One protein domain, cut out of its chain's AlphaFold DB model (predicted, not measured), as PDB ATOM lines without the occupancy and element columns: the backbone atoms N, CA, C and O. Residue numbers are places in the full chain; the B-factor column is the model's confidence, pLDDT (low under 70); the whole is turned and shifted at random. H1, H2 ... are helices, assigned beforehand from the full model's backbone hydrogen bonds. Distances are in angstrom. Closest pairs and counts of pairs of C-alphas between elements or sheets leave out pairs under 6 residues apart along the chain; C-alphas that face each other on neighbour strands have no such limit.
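What this domain is: This is residues 8 to 66 of the 219 residues of the protein "Cobalamin synthesis protein cobW C-terminal domain" of Escherichia coli (UniProt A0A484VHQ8). With little regular structure, the printed part is a loose, open U: helix H2 is one arm, and short helix H1 with the residues before it the other, while the unnamed stretch of residues 8 to 28 loops between the arms. The 59 residues printed hold H1 then H2, and no named strand; the class is all helix, with 20 residues in named elements. The whole is loose, with a radius of gyration of the C-alphas of 15.0 A and spans of 39 by 27 by 19 A.

Where its parts are: H2, residues 46 to 60, measures 20.3 A from C-alpha 46 at (191.903, 232.580, 174.913) to C-alpha 60 at (211.011, 236.724, 169.415). H1 is residues 35 to 39, 6.3 A long, beginning at C-alpha 35 (185.468, 216.090, 158.523).

How they stand to each other: H2 and H1 are apart, joined by a short link of 6 residues. In H1 the O i to N i+4 pair is within hydrogen-bond range; in H2, 9 of 11 are.

The domain as a whole: The farthest C-alphas, of Ser 36 and Asp 64, are 41.8 A apart. Residues 29 to 36, 42 to 47 and 57 to 66 stand free. The printed part has no cut. Its mean pLDDT is 73.6, under 70 at residues 8 to 19, 30 and 59 to 66.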
ATOM      1  N   LEU A   8     202.461 206.844 159.662       45.03
ATOM      2  CA  LEU A   8     203.701 207.538 159.343       45.03
ATOM      3  C   LEU A   8     204.541 207.653 160.623       45.03
ATOM      4  O   LEU A   8     204.031 207.945 161.702       45.03
ATOM      5  N   SER A   9     205.839 207.389 160.493       43.62
ATOM      6  CA  SER A   9     206.813 207.470 161.583       43.62
ATOM      7  C   SER A   9     206.756 208.831 162.312       43.62
ATOM      8  O   SER A   9     206.728 209.866 161.640       43.62
ATOM      9  N   PRO A  10     206.835 208.867 163.661       52.06
ATOM     10  CA  PRO A  10     206.772 210.093 164.476       52.06
ATOM     11  C   PRO A  10     207.967 211.049 164.285       52.06
ATOM     12  O   PRO A  10     208.047 212.097 164.925       52.06
ATOM     13  N   LEU A  11     208.919 210.717 163.408       50.09
ATOM     14  CA  LEU A  11     210.105 211.536 163.150       50.09
ATOM     15  C   LEU A  11     209.775 212.910 162.541       50.09
ATOM     16  O   LEU A  11     210.497 213.863 162.818       50.09
ATOM     17  N   TRP A  12     208.676 213.042 161.789       53.62
ATOM     18  CA  TRP A  12     208.259 214.317 161.180       53.62
ATOM     19  C   TRP A  12     207.557 215.280 162.148       53.62
ATOM     20  O   TRP A  12     207.485 216.470 161.862       53.62
ATOM     21  N   GLN A  13     207.047 214.796 163.285       55.16
ATOM     22  CA  GLN A  13     206.333 215.633 164.264       55.16
ATOM     23  C   GLN A  13     207.293 216.407 165.179       55.16
ATOM     24  O   GLN A  13     207.006 217.541 165.562       55.16
ATOM     25  N   LYS A  14     208.470 215.830 165.464       55.41
ATOM     26  CA  LYS A  14     209.495 216.384 166.367       55.41
ATOM     27  C   LYS A  14     209.870 217.863 166.161       55.41
ATOM     28  O   LYS A  14     210.097 218.513 167.175       55.41
ATOM     29  N   PRO A  15     209.974 218.418 164.937       62.19
ATOM     30  CA  PRO A  15     210.312 219.833 164.758       62.19
ATOM     31  C   PRO A  15     209.155 220.807 165.034       62.19
ATOM     32  O   PRO A  15     209.421 221.975 165.299       62.19
ATOM     33  N   TYR A  16     207.892 220.366 165.001       60.00
ATOM     34  CA  TYR A  16     206.731 221.249 165.191       60.00
ATOM     35  C   TYR A  16     206.276 221.331 166.652       60.00
ATOM     36  O   TYR A  16     205.807 222.379 167.092       60.00
ATOM     37  N   THR A  17     206.468 220.257 167.423       64.44
ATOM     38  CA  THR A  17     206.115 220.207 168.851       64.44
ATOM     39  C   THR A  17     206.782 221.311 169.693       64.44
ATOM     40  O   THR A  17     206.112 221.849 170.563       64.44
ATOM     41  N   PRO A  18     208.042 221.728 169.457       69.81
ATOM     42  CA  PRO A  18     208.639 222.843 170.195       69.81
ATOM     43  C   PRO A  18     207.995 224.213 169.923       69.81
ATOM     44  O   PRO A  18     208.085 225.081 170.780       69.81
ATOM     45  N   LEU A  19     207.364 224.423 168.756       66.81
ATOM     46  CA  LEU A  19     206.747 225.712 168.394       66.81
ATOM     47  C   LEU A  19     205.396 225.917 169.080       66.81
ATOM     48  O   LEU A  19     205.067 227.020 169.501       66.81
ATOM     49  N   ASN A  20     204.598 224.855 169.169       73.56
ATOM     50  CA  ASN A  20     203.354 224.845 169.923       73.56
ATOM     51  C   ASN A  20     203.155 223.431 170.490       73.56
ATOM     52  O   ASN A  20     202.588 222.575 169.812       73.56
ATOM     53  N   PRO A  21     203.615 223.156 171.723       75.81
ATOM     54  CA  PRO A  21     203.619 221.803 172.301       75.81
ATOM     55  C   PRO A  21     202.226 221.265 172.614       75.81
ATOM     56  O   PRO A  21     202.053 220.148 173.088       75.81
ATOM     57  N   SER A  22     201.232 222.105 172.405       72.88
ATOM     58  CA  SER A  22     199.942 222.018 173.034       72.88
ATOM     59  C   SER A  22     198.865 221.729 171.960       72.88
ATOM     60  O   SER A  22     197.700 221.482 172.284       72.88
ATOM     61  N   VAL A  23     199.232 221.779 170.670       76.94
ATOM     62  CA  VAL A  23     198.363 221.497 169.515       76.94
ATOM     63  C   VAL A  23     198.604 220.090 168.965       76.94
ATOM     64  O   VAL A  23     199.743 219.626 168.894       76.94
ATOM     65  N   ASP A  24     197.533 219.433 168.527       77.38
ATOM     66  CA  ASP A  24     197.628 218.155 167.829       77.38
ATOM     67  C   ASP A  24     198.206 218.345 166.417       77.38
ATOM     68  O   ASP A  24     197.770 219.210 165.654       77.38
ATOM     69  N   VAL A  25     199.186 217.514 166.046       79.50
ATOM     70  CA  VAL A  25     199.810 217.532 164.714       79.50
ATOM     71  C   VAL A  25     199.338 216.328 163.909       79.50
ATOM     72  O   VAL A  25     199.796 215.199 164.112       79.50
ATOM     73  N   LEU A  26     198.445 216.583 162.954       81.38
ATOM     74  CA  LEU A  26     197.878 215.569 162.069       81.38
ATOM     75  C   LEU A  26     198.643 215.524 160.742       81.38
ATOM     76  O   LEU A  26     198.677 216.497 159.991       81.38
ATOM     77  N   ALA A  27     199.243 214.374 160.438       80.75
ATOM     78  CA  ALA A  27     199.854 214.131 159.138       80.75
ATOM     79  C   ALA A  27     198.778 213.671 158.149       80.75
ATOM     80  O   ALA A  27     198.219 212.585 158.295       80.75
ATOM     81  N   VAL A  28     198.502 214.494 157.136       81.44
ATOM     82  CA  VAL A  28     197.502 214.200 156.103       81.44
ATOM     83  C   VAL A  28     198.162 214.104 154.738       81.44
ATOM     84  O   VAL A  28     198.914 214.982 154.313       81.44
ATOM     85  N   SER A  29     197.875 213.024 154.026       75.94
ATOM     86  CA  SER A  29     198.355 212.822 152.667       75.94
ATOM     87  C   SER A  29     197.398 213.506 151.690       75.94
ATOM     88  O   SER A  29     196.207 213.201 151.678       75.94
ATOM     89  N   TRP A  30     197.905 214.465 150.906       68.50
ATOM     90  CA  TRP A  30     197.131 215.232 149.912       68.50
ATOM     91  C   TRP A  30     195.882 215.942 150.463       68.50
ATOM     92  O   TRP A  30     194.915 216.158 149.741       68.50
ATOM     93  N   GLY A  31     195.903 216.329 151.742       77.94
ATOM     94  CA  GLY A  31     194.783 217.033 152.377       77.94
ATOM     95  C   GLY A  31     193.556 216.157 152.642       77.94
ATOM     96  O   GLY A  31     192.492 216.691 152.943       77.94
ATOM     97  N   ASN A  32     193.687 214.831 152.545       82.06
ATOM     98  CA  ASN A  32     192.613 213.913 152.895       82.06
ATOM     99  C   ASN A  32     192.473 213.829 154.425       82.06
ATOM    100  O   ASN A  32     193.251 213.141 155.089       82.06
ATOM    101  N   ILE A  33     191.512 214.571 154.977       87.44
ATOM    102  CA  ILE A  33     191.168 214.593 156.402       87.44
ATOM    103  C   ILE A  33     189.679 214.299 156.577       87.44
ATOM    104  O   ILE A  33     188.839 214.831 155.849       87.44
ATOM    105  N   GLU A  34     189.336 213.459 157.553       86.69
ATOM    106  CA  GLU A  34     187.934 213.220 157.885       86.69
ATOM    107  C   GLU A  34     187.320 214.473 158.517       86.69
ATOM    108  O   GLU A  34     187.858 215.028 159.476       86.69
ATOM    109  N   LEU A  35     186.158 214.900 158.015       88.75
ATOM    110  CA  LEU A  35     185.468 216.090 158.523       88.75
ATOM    111  C   LEU A  35     185.164 215.992 160.027       88.75
ATOM    112  O   LEU A  35     185.255 216.988 160.736       88.75
ATOM    113  N   SER A  36     184.856 214.790 160.521       90.44
ATOM    114  CA  SER A  36     184.674 214.501 161.949       90.44
ATOM    115  C   SER A  36     185.878 214.924 162.790       90.44
ATOM    116  O   SER A  36     185.693 215.453 163.879       90.44
ATOM    117  N   THR A  37     187.097 214.747 162.273       87.25
ATOM    118  CA  THR A  37     188.334 215.149 162.956       87.25
ATOM    119  C   THR A  37     188.413 216.666 163.082       87.25
ATOM    120  O   THR A  37     188.770 217.171 164.139       87.25
ATOM    121  N   LEU A  38     188.029 217.400 162.033       84.62
ATOM    122  CA  LEU A  38     188.038 218.864 162.036       84.62
ATOM    123  C   LEU A  38     186.946 219.451 162.943       84.62
ATOM    124  O   LEU A  38     187.165 220.466 163.593       84.62
ATOM    125  N   LEU A  39     185.786 218.795 163.014       88.56
ATOM    126  CA  LEU A  39     184.681 219.192 163.893       88.56
ATOM    127  C   LEU A  39     184.906 218.818 165.364       88.56
ATOM    128  O   LEU A  39     184.270 219.400 166.236       88.56
ATOM    129  N   ALA A  40     185.781 217.850 165.641       88.19
ATOM    130  CA  ALA A  40     186.146 217.443 166.995       88.19
ATOM    131  C   ALA A  40     187.264 218.306 167.611       88.19
ATOM    132  O   ALA A  40     187.630 218.079 168.765       88.19
ATOM    133  N   ILE A  41     187.818 219.271 166.861       85.62
ATOM    134  CA  ILE A  41     188.829 220.201 167.376       85.62
ATOM    135  C   ILE A  41     188.203 221.007 168.528       85.62
ATOM    136  O   ILE A  41     187.107 221.544 168.355       85.62
ATOM    137  N   PRO A  42     188.865 221.092 169.698       84.12
ATOM    138  CA  PRO A  42     188.341 221.834 170.837       84.12
ATOM    139  C   PRO A  42     188.172 223.322 170.515       84.12
ATOM    140  O   PRO A  42     188.893 223.879 169.683       84.12
ATOM    141  N   ASP A  43     187.245 223.971 171.218       84.44
ATOM    142  CA  ASP A  43     187.004 225.406 171.076       84.44
ATOM    143  C   ASP A  43     188.266 226.236 171.352       84.44
ATOM    144  O   ASP A  43     189.166 225.850 172.106       84.44
ATOM    145  N   TYR A  44     188.308 227.421 170.744       82.44
ATOM    146  CA  TYR A  44     189.402 228.368 170.919       82.44
ATOM    147  C   TYR A  44     189.567 228.760 172.398       82.44
ATOM    148  O   TYR A  44     188.643 229.281 173.021       82.44
ATOM    149  N   ASN A  45     190.762 228.542 172.955       85.75
ATOM    150  CA  ASN A  45     191.088 228.858 174.346       85.75
ATOM    151  C   ASN A  45     191.924 230.149 174.420       85.75
ATOM    152  O   ASN A  45     193.117 230.134 174.114       85.75
ATOM    153  N   PHE A  46     191.286 231.250 174.828       87.06
ATOM    154  CA  PHE A  46     191.903 232.580 174.913       87.06
ATOM    155  C   PHE A  46     193.065 232.631 175.914       87.06
ATOM    156  O   PHE A  46     194.148 233.083 175.547       87.06
ATOM    157  N   ASP A  47     192.872 232.097 177.124       85.94
ATOM    158  CA  ASP A  47     193.872 232.120 178.205       85.94
ATOM    159  C   ASP A  47     195.179 231.446 177.772       85.94
ATOM    160  O   ASP A  47     196.290 231.897 178.054       85.94
ATOM    161  N   ARG A  48     195.045 230.346 177.029       80.88
ATOM    162  CA  ARG A  48     196.186 229.594 176.526       80.88
ATOM    163  C   ARG A  48     196.945 230.342 175.431       80.88
ATOM    164  O   ARG A  48     198.166 230.224 175.366       80.88
ATOM    165  N   VAL A  49     196.248 231.074 174.564       82.75
ATOM    166  CA  VAL A  49     196.894 231.886 173.522       82.75
ATOM    167  C   VAL A  49     197.639 233.061 174.143       82.75
ATOM    168  O   VAL A  49     198.762 233.334 173.731       82.75
ATOM    169  N   GLU A  50     197.066 233.705 175.159       84.50
ATOM    170  CA  GLU A  50     197.721 234.791 175.891       84.50
ATOM    171  C   GLU A  50     199.032 234.329 176.549       84.50
ATOM    172  O   GLU A  50     200.069 234.971 176.374       84.50
ATOM    173  N   LEU A  51     199.024 233.167 177.215       83.25
ATOM    174  CA  LEU A  51     200.235 232.572 177.792       83.25
ATOM    175  C   LEU A  51     201.302 232.280 176.724       83.25
ATOM    176  O   LEU A  51     202.459 232.662 176.887       83.25
ATOM    177  N   LEU A  52     200.908 231.642 175.614       80.75
ATOM    178  CA  LEU A  52     201.806 231.340 174.491       80.75
ATOM    179  C   LEU A  52     202.432 232.607 173.898       80.75
ATOM    180  O   LEU A  52     203.617 232.603 173.576       80.75
ATOM    181  N   ILE A  53     201.658 233.687 173.750       81.38
ATOM    182  CA  ILE A  53     202.170 234.978 173.272       81.38
ATOM    183  C   ILE A  53     203.235 235.501 174.234       81.38
ATOM    184  O   ILE A  53     204.332 235.812 173.786       81.38
ATOM    185  N   SER A  54     202.958 235.525 175.541       80.69
ATOM    186  CA  SER A  54     203.917 236.003 176.546       80.69
ATOM    187  C   SER A  54     205.227 235.201 176.548       80.69
ATOM    188  O   SER A  54     206.313 235.781 176.615       80.69
ATOM    189  N   GLU A  55     205.149 233.873 176.425       79.50
ATOM    190  CA  GLU A  55     206.326 232.998 176.334       79.50
ATOM    191  C   GLU A  55     207.127 233.243 175.045       79.50
ATOM    192  O   GLU A  55     208.363 233.278 175.063       79.50
ATOM    193  N   LEU A  56     206.432 233.440 173.919       75.06
ATOM    194  CA  LEU A  56     207.051 233.679 172.618       75.06
ATOM    195  C   LEU A  56     207.617 235.094 172.481       75.06
ATOM    196  O   LEU A  56     208.641 235.250 171.826       75.06
ATOM    197  N   GLU A  57     207.027 236.116 173.103       75.38
ATOM    198  CA  GLU A  57     207.520 237.502 173.065       75.38
ATOM    199  C   GLU A  57     208.973 237.606 173.549       75.38
ATOM    200  O   GLU A  57     209.794 238.272 172.915       75.38
ATOM    201  N   ALA A  58     209.327 236.883 174.616       70.62
ATOM    202  CA  ALA A  58     210.691 236.839 175.142       70.62
ATOM    203  C   ALA A  58     211.690 236.147 174.192       70.62
ATOM    204  O   ALA A  58     212.877 236.483 174.174       70.62
ATOM    205  N   LEU A  59     211.223 235.180 173.396       69.88
ATOM    206  CA  LEU A  59     212.024 234.481 172.387       69.88
ATOM    207  C   LEU A  59     212.169 235.315 171.108       69.88
ATOM    208  O   LEU A  59     213.269 235.448 170.580       69.88
ATOM    209  N   VAL A  60     211.071 235.905 170.633       67.31
ATOM    210  CA  VAL A  60     211.011 236.724 169.415       67.31
ATOM    211  C   VAL A  60     211.773 238.034 169.598       67.31
ATOM    212  O   VAL A  60     212.498 238.431 168.692       67.31
ATOM    213  N   GLY A  61     211.684 238.674 170.768       66.31
ATOM    214  CA  GLY A  61     212.414 239.912 171.063       66.31
ATOM    215  C   GLY A  61     213.941 239.760 171.094       66.31
ATOM    216  O   GLY A  61     214.645 240.750 170.929       66.31
ATOM    217  N   ASN A  62     214.449 238.534 171.278       62.56
ATOM    218  CA  ASN A  62     215.882 238.208 171.275       62.56
ATOM    219  C   ASN A  62     216.385 237.655 169.932       62.56
ATOM    220  O   ASN A  62     217.578 237.394 169.784       62.56
ATOM    221  N   MET A  63     215.494 237.436 168.964       59.69
ATOM    222  CA  MET A  63     215.899 237.071 167.615       59.69
ATOM    223  C   MET A  63     216.318 238.357 166.908       59.69
ATOM    224  O   MET A  63     215.475 239.206 166.627       59.69
ATOM    225  N   ASP A  64     217.607 238.489 166.584       57.00
ATOM    226  CA  ASP A  64     218.025 239.378 165.502       57.00
ATOM    227  C   ASP A  64     217.290 238.879 164.263       57.00
ATOM    228  O   ASP A  64     217.704 237.894 163.655       57.00
ATOM    229  N   THR A  65     216.152 239.474 163.913       55.84
ATOM    230  CA  THR A  65     215.538 239.212 162.621       55.84
ATOM    231  C   THR A  65     216.574 239.670 161.606       55.84
ATOM    232  O   THR A  65     216.798 240.880 161.488       55.84
ATOM    233  N   PRO A  66     217.187 238.776 160.803       49.66
ATOM    234  CA  PRO A  66     217.670 239.221 159.522       49.66
ATOM    235  C   PRO A  66     216.379 239.435 158.742       49.66
ATOM    236  O   PRO A  66     215.928 238.570 157.994       49.66
TER     237      PRO A  66